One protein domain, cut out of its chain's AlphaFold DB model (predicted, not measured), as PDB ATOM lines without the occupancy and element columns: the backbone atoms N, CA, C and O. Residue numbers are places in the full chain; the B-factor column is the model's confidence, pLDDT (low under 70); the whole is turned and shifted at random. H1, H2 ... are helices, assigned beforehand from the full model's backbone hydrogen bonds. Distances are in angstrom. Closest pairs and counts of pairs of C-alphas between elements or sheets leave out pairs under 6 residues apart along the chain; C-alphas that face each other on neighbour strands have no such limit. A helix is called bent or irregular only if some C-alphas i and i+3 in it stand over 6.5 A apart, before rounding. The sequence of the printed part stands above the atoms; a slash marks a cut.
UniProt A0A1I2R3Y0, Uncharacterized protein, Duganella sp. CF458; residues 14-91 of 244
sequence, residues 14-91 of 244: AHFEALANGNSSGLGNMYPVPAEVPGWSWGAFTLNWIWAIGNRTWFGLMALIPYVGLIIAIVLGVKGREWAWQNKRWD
ATOM      1  N   ALA A  14     109.420 108.765 158.720       67.06
ATOM      2  CA  ALA A  14     110.870 108.891 158.887       67.06
ATOM      3  C   ALA A  14     111.313 109.975 159.896       67.06
ATOM      4  O   ALA A  14     112.394 109.879 160.479       67.06
ATOM      5  N   HIS A  15     110.511 111.025 160.125       67.81
ATOM      6  CA  HIS A  15     110.808 112.025 161.159       67.81
ATOM      7  C   HIS A  15     110.571 111.459 162.563       67.81
ATOM      8  O   HIS A  15     111.371 111.718 163.461       67.81
ATOM      9  N   PHE A  16     109.513 110.664 162.742       69.69
ATOM     10  CA  PHE A  16     109.189 110.027 164.017       69.69
ATOM     11  C   PHE A  16     110.195 108.942 164.375       69.69
ATOM     12  O   PHE A  16     110.649 108.909 165.511       69.69
ATOM     13  N   GLU A  17     110.612 108.120 163.412       74.00
ATOM     14  CA  GLU A  17     111.656 107.109 163.623       74.00
ATOM     15  C   GLU A  17     112.995 107.744 164.015       74.00
ATOM     16  O   GLU A  17     113.649 107.294 164.954       74.00
ATOM     17  N   ALA A  18     113.393 108.835 163.352       71.75
ATOM     18  CA  ALA A  18     114.635 109.534 163.679       71.75
ATOM     19  C   ALA A  18     114.625 110.112 165.105       71.75
ATOM     20  O   ALA A  18     115.622 110.007 165.818       71.75
ATOM     21  N   LEU A  19     113.497 110.688 165.533       72.00
ATOM     22  CA  LEU A  19     113.327 111.224 166.887       72.00
ATOM     23  C   LEU A  19     113.189 110.120 167.937       72.00
ATOM     24  O   LEU A  19     113.772 110.245 169.011       72.00
ATOM     25  N   ALA A  20     112.486 109.031 167.619       75.25
ATOM     26  CA  ALA A  20     112.391 107.843 168.465       75.25
ATOM     27  C   ALA A  20     113.771 107.212 168.708       75.25
ATOM     28  O   ALA A  20     114.052 106.749 169.809       75.25
ATOM     29  N   ASN A  21     114.661 107.291 167.716       75.44
ATOM     30  CA  ASN A  21     116.050 106.841 167.804       75.44
ATOM     31  C   ASN A  21     117.015 107.919 168.352       75.44
ATOM     32  O   ASN A  21     118.226 107.709 168.362       75.44
ATOM     33  N   GLY A  22     116.511 109.084 168.783       79.94
ATOM     34  CA  GLY A  22     117.298 110.161 169.401       79.94
ATOM     35  C   GLY A  22     118.157 111.005 168.446       79.94
ATOM     36  O   GLY A  22     118.962 111.813 168.908       79.94
ATOM     37  N   ASN A  23     118.007 110.864 167.124       86.38
ATOM     38  CA  ASN A  23     118.827 111.555 166.125       86.38
ATOM     39  C   ASN A  23     118.077 112.721 165.459       86.38
ATOM     40  O   ASN A  23     117.241 112.537 164.569       86.38
ATOM     41  N   SER A  24     118.436 113.947 165.846       88.88
ATOM     42  CA  SER A  24     117.836 115.177 165.321       88.88
ATOM     43  C   SER A  24     118.523 115.770 164.085       88.88
ATOM     44  O   SER A  24     118.096 116.816 163.591       88.88
ATOM     45  N   SER A  25     119.587 115.142 163.571       90.38
ATOM     46  CA  SER A  25     120.309 115.661 162.400       90.38
ATOM     47  C   SER A  25     119.390 115.778 161.186       90.38
ATOM     48  O   SER A  25     118.479 114.974 161.025       90.38
ATOM     49  N   GLY A  26     119.597 116.760 160.312       88.00
ATOM     50  CA  GLY A  26     118.858 116.910 159.055       88.00
ATOM     51  C   GLY A  26     117.357 117.199 159.187       88.00
ATOM     52  O   GLY A  26     116.664 117.175 158.172       88.00
ATOM     53  N   LEU A  27     116.840 117.437 160.398       87.25
ATOM     54  CA  LEU A  27     115.435 117.782 160.646       87.25
ATOM     55  C   LEU A  27     115.154 119.294 160.551       87.25
ATOM     56  O   LEU A  27     114.006 119.715 160.663       87.25
ATOM     57  N   GLY A  28     116.186 120.113 160.340       86.69
ATOM     58  CA  GLY A  28     116.085 121.570 160.350       86.69
ATOM     59  C   GLY A  28     116.307 122.191 161.732       86.69
ATOM     60  O   GLY A  28     116.688 121.529 162.694       86.69
ATOM     61  N   ASN A  29     116.104 123.503 161.818       86.69
ATOM     62  CA  ASN A  29     116.462 124.331 162.977       86.69
ATOM     63  C   ASN A  29     115.462 124.298 164.146       86.69
ATOM     64  O   ASN A  29     115.771 124.828 165.209       86.69
ATOM     65  N   MET A  30     114.287 123.689 163.960       84.94
ATOM     66  CA  MET A  30     113.230 123.605 164.980       84.94
ATOM     67  C   MET A  30     113.442 122.459 165.978       84.94
ATOM     68  O   MET A  30     112.697 122.337 166.947       84.94
ATOM     69  N   TYR A  31     114.442 121.609 165.740       86.75
ATOM     70  CA  TYR A  31     114.730 120.434 166.553       86.75
ATOM     71  C   TYR A  31     115.963 120.659 167.434       86.75
ATOM     72  O   TYR A  31     116.892 121.364 167.026       86.75
ATOM     73  N   PRO A  32     116.001 120.061 168.640       86.06
ATOM     74  CA  PRO A  32     117.099 120.266 169.572       86.06
ATOM     75  C   PRO A  32     118.411 119.727 168.999       86.06
ATOM     76  O   PRO A  32     118.474 118.610 168.481       86.06
ATOM     77  N   VAL A  33     119.470 120.523 169.110       90.50
ATOM     78  CA  VAL A  33     120.830 120.129 168.728       90.50
ATOM     79  C   VAL A  33     121.526 119.532 169.960       90.50
ATOM     80  O   VAL A  33     121.484 120.158 171.020       90.50
ATOM     81  N   PRO A  34     122.167 118.351 169.861       90.94
ATOM     82  CA  PRO A  34     122.925 117.775 170.972       90.94
ATOM     83  C   PRO A  34     124.042 118.713 171.445       90.94
ATOM     84  O   PRO A  34     124.709 119.339 170.622       90.94
ATOM     85  N   ALA A  35     124.301 118.772 172.754       90.69
ATOM     86  CA  ALA A  35     125.278 119.700 173.345       90.69
ATOM     87  C   ALA A  35     126.726 119.518 172.835       90.69
ATOM     88  O   ALA A  35     127.534 120.435 172.924       90.69
ATOM     89  N   GLU A  36     127.049 118.355 172.266       91.31
ATOM     90  CA  GLU A  36     128.370 118.006 171.721       91.31
ATOM     91  C   GLU A  36     128.622 118.543 170.299       91.31
ATOM     92  O   GLU A  36     129.746 118.502 169.786       91.31
ATOM     93  N   VAL A  37     127.571 119.005 169.617       93.00
ATOM     94  CA  VAL A  37     127.636 119.470 168.225       93.00
ATOM     95  C   VAL A  37     128.137 120.915 168.118       93.00
ATOM     96  O   VAL A  37     129.044 121.132 167.301       93.00
ATOM     97  N   PRO A  38     127.610 121.898 168.884       93.44
ATOM     98  CA  PRO A  38     128.091 123.274 168.854       93.44
ATOM     99  C   PRO A  38     129.583 123.382 169.161       93.44
ATOM    100  O   PRO A  38     130.139 122.642 169.968       93.44
ATOM    101  N   GLY A  39     130.249 124.326 168.507       93.06
ATOM    102  CA  GLY A  39     131.664 124.590 168.721       93.06
ATOM    103  C   GLY A  39     132.314 125.231 167.508       93.06
ATOM    104  O   GLY A  39     131.713 125.344 166.440       93.06
ATOM    105  N   TRP A  40     133.576 125.621 167.667       95.81
ATOM    106  CA  TRP A  40     134.327 126.222 166.575       95.81
ATOM    107  C   TRP A  40     134.612 125.210 165.455       95.81
ATOM    108  O   TRP A  40     135.019 124.069 165.701       95.81
ATOM    109  N   SER A  41     134.426 125.645 164.211       95.62
ATOM    110  CA  SER A  41     134.716 124.883 163.000       95.62
ATOM    111  C   SER A  41     135.807 125.559 162.188       95.62
ATOM    112  O   SER A  41     135.543 126.438 161.366       95.62
ATOM    113  N   TRP A  42     137.045 125.093 162.357       95.88
ATOM    114  CA  TRP A  42     138.159 125.560 161.534       95.88
ATOM    115  C   TRP A  42     137.915 125.309 160.047       95.88
ATOM    116  O   TRP A  42     138.278 126.145 159.226       95.88
ATOM    117  N   GLY A  43     137.250 124.203 159.703       94.38
ATOM    118  CA  GLY A  43     136.884 123.899 158.323       94.38
ATOM    119  C   GLY A  43     135.875 124.894 157.748       94.38
ATOM    120  O   GLY A  43     136.082 125.388 156.646       94.38
ATOM    121  N   ALA A  44     134.824 125.242 158.496       95.81
ATOM    122  CA  ALA A  44     133.816 126.203 158.039       95.81
ATOM    123  C   ALA A  44     134.346 127.643 157.988       95.81
ATOM    124  O   ALA A  44     133.931 128.415 157.134       95.81
ATOM    125  N   PHE A  45     135.269 128.008 158.881       96.25
ATOM    126  CA  PHE A  45     135.899 129.326 158.878       96.25
ATOM    127  C   PHE A  45     136.850 129.509 157.685       96.25
ATOM    128  O   PHE A  45     136.764 130.511 156.979       96.25
ATOM    129  N   THR A  46     137.739 128.537 157.446       94.75
ATOM    130  CA  THR A  46     138.819 128.642 156.443       94.75
ATOM    131  C   THR A  46     138.390 128.218 155.040       94.75
ATOM    132  O   THR A  46     138.701 128.896 154.068       94.75
ATOM    133  N   LEU A  47     137.643 127.118 154.922       94.88
ATOM    134  CA  LEU A  47     137.151 126.559 153.660       94.88
ATOM    135  C   LEU A  47     135.673 126.900 153.467       94.88
ATOM    136  O   LEU A  47     134.913 126.086 152.958       94.88
ATOM    137  N   ASN A  48     135.269 128.089 153.905       94.69
ATOM    138  CA  ASN A  48     133.889 128.566 154.015       94.69
ATOM    139  C   ASN A  48     132.963 128.137 152.868       94.69
ATOM    140  O   ASN A  48     131.987 127.433 153.128       94.69
ATOM    141  N   TRP A  49     133.262 128.466 151.611       93.19
ATOM    142  CA  TRP A  49     132.391 128.094 150.485       93.19
ATOM    143  C   TRP A  49     132.406 126.584 150.161       93.19
ATOM    144  O   TRP A  49     131.350 125.997 149.931       93.19
ATOM    145  N   ILE A  50     133.570 125.923 150.204       95.12
ATOM    146  CA  ILE A  50     133.704 124.473 149.932       95.12
ATOM    147  C   ILE A  50     132.971 123.668 151.006       95.12
ATOM    148  O   ILE A  50     132.184 122.760 150.723       95.12
ATOM    149  N   TRP A  51     133.223 124.023 152.262       96.69
ATOM    150  CA  TRP A  51     132.596 123.431 153.425       96.69
ATOM    151  C   TRP A  51     131.081 123.678 153.400       96.69
ATOM    152  O   TRP A  51     130.319 122.748 153.679       96.69
ATOM    153  N   ALA A  52     130.631 124.877 153.004       95.75
ATOM    154  CA  ALA A  52     129.213 125.214 152.872       95.75
ATOM    155  C   ALA A  52     128.502 124.299 151.868       95.75
ATOM    156  O   ALA A  52     127.442 123.758 152.188       95.75
ATOM    157  N   ILE A  53     129.109 124.045 150.704       95.69
ATOM    158  CA  ILE A  53     128.582 123.109 149.699       95.69
ATOM    159  C   ILE A  53     128.531 121.683 150.272       95.69
ATOM    160  O   ILE A  53     127.483 121.035 150.242       95.69
ATOM    161  N   GLY A  54     129.628 121.203 150.868       94.25
ATOM    162  CA  GLY A  54     129.719 119.842 151.415       94.25
ATOM    163  C   GLY A  54     128.749 119.546 152.572       94.25
ATOM    164  O   GLY A  54     128.352 118.392 152.778       94.25
ATOM    165  N   ASN A  55     128.338 120.585 153.306       95.19
ATOM    166  CA  ASN A  55     127.427 120.505 154.451       95.19
ATOM    167  C   ASN A  55     126.046 121.125 154.175       95.19
ATOM    168  O   ASN A  55     125.295 121.372 155.117       95.19
ATOM    169  N   ARG A  56     125.704 121.391 152.904       93.94
ATOM    170  CA  ARG A  56     124.408 121.960 152.475       93.94
ATOM    171  C   ARG A  56     124.010 123.243 153.215       93.94
ATOM    172  O   ARG A  56     122.835 123.508 153.441       93.94
ATOM    173  N   THR A  57     124.994 124.049 153.598       93.88
ATOM    174  CA  THR A  57     124.801 125.307 154.326       93.88
ATOM    175  C   THR A  57     124.905 126.475 153.351       93.88
ATOM    176  O   THR A  57     125.890 127.205 153.338       93.88
ATOM    177  N   TRP A  58     123.888 126.638 152.500       92.31
ATOM    178  CA  TRP A  58     123.902 127.579 151.367       92.31
ATOM    179  C   TRP A  58     124.126 129.041 151.759       92.31
ATOM    180  O   TRP A  58     124.779 129.776 151.024       92.31
ATOM    181  N   PHE A  59     123.675 129.440 152.949       89.62
ATOM    182  CA  PHE A  59     123.957 130.759 153.521       89.62
ATOM    183  C   PHE A  59     125.466 131.061 153.585       89.62
ATOM    184  O   PHE A  59     125.890 132.201 153.409       89.62
ATOM    185  N   GLY A  60     126.292 130.028 153.764       88.38
ATOM    186  CA  GLY A  60     127.743 130.153 153.798       88.38
ATOM    187  C   GLY A  60     128.384 130.577 152.474       88.38
ATOM    188  O   GLY A  60     129.520 131.037 152.487       88.38
ATOM    189  N   LEU A  61     127.674 130.504 151.341       93.31
ATOM    190  CA  LEU A  61     128.186 130.989 150.051       93.31
ATOM    191  C   LEU A  61     128.344 132.513 150.002       93.31
ATOM    192  O   LEU A  61     129.150 133.014 149.219       93.31
ATOM    193  N   MET A  62     127.666 133.253 150.884       92.44
ATOM    194  CA  MET A  62     127.894 134.695 151.040       92.44
ATOM    195  C   MET A  62     129.311 135.029 151.523       92.44
ATOM    196  O   MET A  62     129.732 136.178 151.413       92.44
ATOM    197  N   ALA A  63     130.081 134.034 151.983       91.31
ATOM    198  CA  ALA A  63     131.508 134.176 152.252       91.31
ATOM    199  C   ALA A  63     132.327 134.629 151.022       91.31
ATOM    200  O   ALA A  63     133.422 135.153 151.188       91.31
ATOM    201  N   LEU A  64     131.806 134.452 149.799       92.44
ATOM    202  CA  LEU A  64     132.460 134.882 148.554       92.44
ATOM    203  C   LEU A  64     132.284 136.378 148.250       92.44
ATOM    204  O   LEU A  64     132.962 136.908 147.372       92.44
ATOM    205  N   ILE A  65     131.380 137.063 148.951       94.44
ATOM    206  CA  ILE A  65     131.140 138.494 148.756       94.44
ATOM    207  C   ILE A  65     132.271 139.271 149.450       94.44
ATOM    208  O   ILE A  65     132.484 139.072 150.649       94.44
ATOM    209  N   PRO A  66     132.986 140.179 148.761       90.50
ATOM    210  CA  PRO A  66     134.016 141.002 149.392       90.50
ATOM    211  C   PRO A  66     133.489 141.759 150.619       90.50
ATOM    212  O   PRO A  66     132.344 142.211 150.629       90.50
ATOM    213  N   TYR A  67     134.331 141.909 151.648       89.31
ATOM    214  CA  TYR A  67     134.042 142.552 152.945       89.31
ATOM    215  C   TYR A  67     132.998 141.838 153.821       89.31
ATOM    216  O   TYR A  67     133.276 141.536 154.982       89.31
ATOM    217  N   VAL A  68     131.832 141.491 153.272       92.38
ATOM    218  CA  VAL A  68     130.795 140.687 153.946       92.38
ATOM    219  C   VAL A  68     131.325 139.291 154.266       92.38
ATOM    220  O   VAL A  68     131.030 138.725 155.320       92.38
ATOM    221  N   GLY A  69     132.163 138.753 153.385       92.75
ATOM    222  CA  GLY A  69     132.641 137.391 153.478       92.75
ATOM    223  C   GLY A  69     133.461 137.103 154.727       92.75
ATOM    224  O   GLY A  69     133.351 136.012 155.276       92.75
ATOM    225  N   LEU A  70     134.196 138.093 155.251       92.31
ATOM    226  CA  LEU A  70     134.933 137.947 156.509       92.31
ATOM    227  C   LEU A  70     133.982 137.765 157.700       92.31
ATOM    228  O   LEU A  70     134.205 136.900 158.546       92.31
ATOM    229  N   ILE A  71     132.895 138.540 157.741       94.62
ATOM    230  CA  ILE A  71     131.869 138.423 158.784       94.62
ATOM    231  C   ILE A  71     131.209 137.045 158.690       94.62
ATOM    232  O   ILE A  71     131.118 136.331 159.688       94.62
ATOM    233  N   ILE A  72     130.810 136.632 157.484       95.38
ATOM    234  CA  ILE A  72     130.182 135.325 157.257       95.38
ATOM    235  C   ILE A  72     131.140 134.177 157.590       95.38
ATOM    236  O   ILE A  72     130.706 133.197 158.187       95.38
ATOM    237  N   ALA A  73     132.433 134.297 157.287       94.56
ATOM    238  CA  ALA A  73     133.434 133.301 157.652       94.56
ATOM    239  C   ALA A  73     133.504 133.103 159.171       94.56
ATOM    240  O   ALA A  73     133.499 131.966 159.640       94.56
ATOM    241  N   ILE A  74     133.504 134.188 159.954       95.50
ATOM    242  CA  ILE A  74     133.489 134.115 161.424       95.50
ATOM    243  C   ILE A  74     132.190 133.469 161.915       95.50
ATOM    244  O   ILE A  74     132.228 132.569 162.755       95.50
ATOM    245  N   VAL A  75     131.042 133.871 161.363       96.12
ATOM    246  CA  VAL A  75     129.741 133.281 161.714       96.12
ATOM    247  C   VAL A  75     129.713 131.784 161.389       96.12
ATOM    248  O   VAL A  75     129.243 130.999 162.206       96.12
ATOM    249  N   LEU A  76     130.267 131.360 160.251       96.00
ATOM    250  CA  LEU A  76     130.441 129.947 159.901       96.00
ATOM    251  C   LEU A  76     131.401 129.233 160.856       96.00
ATOM    252  O   LEU A  76     131.162 128.080 161.208       96.00
ATOM    253  N   GLY A  77     132.452 129.905 161.321       96.06
ATOM    254  CA  GLY A  77     133.345 129.383 162.351       96.06
ATOM    255  C   GLY A  77     132.603 129.045 163.645       96.06
ATOM    256  O   GLY A  77     132.805 127.963 164.187       96.06
ATOM    257  N   VAL A  78     131.701 129.919 164.102       96.75
ATOM    258  CA  VAL A  78     130.945 129.738 165.356       96.75
ATOM    259  C   VAL A  78     129.726 128.823 165.186       96.75
ATOM    260  O   VAL A  78     129.539 127.895 165.966       96.75
ATOM    261  N   LYS A  79     128.880 129.078 164.180       95.75
ATOM    262  CA  LYS A  79     127.575 128.413 163.993       95.75
ATOM    263  C   LYS A  79     127.572 127.326 162.925       95.75
ATOM    264  O   LYS A  79     126.596 126.589 162.809       95.75
ATOM    265  N   GLY A  80     128.646 127.183 162.150       95.00
ATOM    266  CA  GLY A  80     128.690 126.245 161.027       95.00
ATOM    267  C   GLY A  80     128.378 124.812 161.446       95.00
ATOM    268  O   GLY A  80     127.597 124.142 160.783       95.00
ATOM    269  N   ARG A  81     128.894 124.336 162.583       95.94
ATOM    270  CA  ARG A  81     128.596 122.968 163.050       95.94
ATOM    271  C   ARG A  81     127.111 122.745 163.333       95.94
ATOM    272  O   ARG A  81     126.581 121.713 162.934       95.94
ATOM    273  N   GLU A  82     126.436 123.717 163.938       95.00
ATOM    274  CA  GLU A  82     124.988 123.657 164.175       95.00
ATOM    275  C   GLU A  82     124.218 123.623 162.852       95.00
ATOM    276  O   GLU A  82     123.364 122.764 162.649       95.00
ATOM    277  N   TRP A  83     124.565 124.502 161.908       95.19
ATOM    278  CA  TRP A  83     123.926 124.532 160.592       95.19
ATOM    279  C   TRP A  83     124.173 123.248 159.794       95.19
ATOM    280  O   TRP A  83     123.246 122.711 159.196       95.19
ATOM    281  N   ALA A  84     125.383 122.691 159.831       95.50
ATOM    282  CA  ALA A  84     125.697 121.419 159.183       95.50
ATOM    283  C   ALA A  84     124.924 120.239 159.784       95.50
ATOM    284  O   ALA A  84     124.561 119.309 159.060       95.50
ATOM    285  N   TRP A  85     124.675 120.267 161.094       95.25
ATOM    286  CA  TRP A  85     123.835 119.282 161.766       95.25
ATOM    287  C   TRP A  85     122.373 119.408 161.340       95.25
ATOM    288  O   TRP A  85     121.732 118.404 161.054       95.25
ATOM    289  N   GLN A  86     121.856 120.633 161.234       94.25
ATOM    290  CA  GLN A  86     120.466 120.902 160.852       94.25
ATOM    291  C   GLN A  86     120.188 120.627 159.365       94.25
ATOM    292  O   GLN A  86     119.104 120.154 159.029       94.25
ATOM    293  N   ASN A  87     121.159 120.882 158.480       93.62
ATOM    294  CA  ASN A  87     120.983 120.850 157.021       93.62
ATOM    295  C   ASN A  87     121.225 119.472 156.375       93.62
ATOM    296  O   ASN A  87     120.864 119.257 155.213       93.62
ATOM    297  N   LYS A  88     121.874 118.537 157.077       92.19
ATOM    298  CA  LYS A  88     122.270 117.230 156.530       92.19
ATOM    299  C   LYS A  88     122.038 116.114 157.547       92.19
ATOM    300  O   LYS A  88     122.265 116.298 158.735       92.19
ATOM    301  N   ARG A  89     121.599 114.948 157.061       91.00
ATOM    302  CA  ARG A  89     121.459 113.728 157.867       91.00
ATOM    303  C   ARG A  89     122.824 113.103 158.152       91.00
ATOM    304  O   ARG A  89     123.641 112.967 157.239       91.00
ATOM    305  N   TRP A  90     123.037 112.724 159.407       92.38
ATOM    306  CA  TRP A  90     124.246 112.077 159.914       92.38
ATOM    307  C   TRP A  90     123.854 110.827 160.696       92.38
ATOM    308  O   TRP A  90     122.839 110.838 161.384       92.38
ATOM    309  N   ASP A  91     124.658 109.766 160.625       91.06
ATOM    310  CA  ASP A  91     124.311 108.494 161.281       91.06
ATOM    311  C   ASP A  91     124.345 108.596 162.813       91.06
ATOM    312  O   ASP A  91     123.510 108.014 163.497       91.06
TER     313      ASP A  91
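What this domain is: This is residues 14 to 91 of the 244 residues of an uncharacterized protein of Duganella sp. CF458 (UniProt A0A1I2R3Y0). A long helix with a sharp kink, H5, forms the core; the short helices H2 and H4 pack on its earlier part, residues 68 to 81, and H3 packs on H4. The small helix H1 lies away from this cluster at the other end of the model, joined to it by a long stretch without a named element, residues 21 to 41. The printed part has 78 residues with five named helices, H1 to H5 in chain order, and no named strand; its class is all helix. It is compact, with a radius of gyration of the C-alphas of 13.1 A, and its outline is a rod of 44 by 20 by 19 A.

How they stand to each other: H5, residues 68 to 87, has a kink of 72 degrees near residue 79 and is irregular, with C-alphas 78 and 81 7.5 A apart. With residues 68 to 76 alone it touches H4, residues 58 to 64; the closest C-alphas, of Ala 63 and Gly 69, are 3.6 A apart. H4 and H5 form a helical hairpin, a shallow tilt of 22 degrees, opposite ways. With residues 73 to 81 alone H5 touches H2, residues 42 to 46, closest at the C-alphas of Phe 45 and Gly 77, 4.3 A apart. H3, residues 48 to 54, touches H4, and the closest C-alphas, of Trp 49 and Leu 61, are 5.1 A apart. H3 and H4 form another helical hairpin, opposite ways at a shallow tilt of 33 degrees, only just short of steep. H3 is close to H5 but not clearly touching, with the C-alphas of Asn 48 and Ala 73 6.0 A apart. H2 and H3 touch only at the corner, and only just, with 3 pairs of C-alphas within 8 A; the closest, of Ala 44 and Trp 51, are 5.5 A apart. H1, residues 14 to 20, is apart from the other four helices. In H1, H2 and H3 every O i to N i+4 pair is within hydrogen-bond range; H5 has 14 of 16, and H4 has 0 of 3 but 4 of 4 O i to N i+3 pairs.

Where its parts are: H5 measures 22.3 A from C-alpha 68 at (130.795, 140.687, 153.946) to C-alpha 87 at (120.983, 120.850, 157.021). H4 is 11.6 A long, H3 10.0 A and H2 6.0 A. H1 is 9.8 A long and begins at C-alpha 14, (110.870, 108.891, 158.887).

The domain as a whole: The C-alphas farthest apart, of Ala 20 and Pro 66, are 43.9 A apart. The printed part has no cut. The link from H1 to H2 is long, and the other three are tight. The mean pLDDT of the printed part is 90.5, and residues 14 to 16 are under 70.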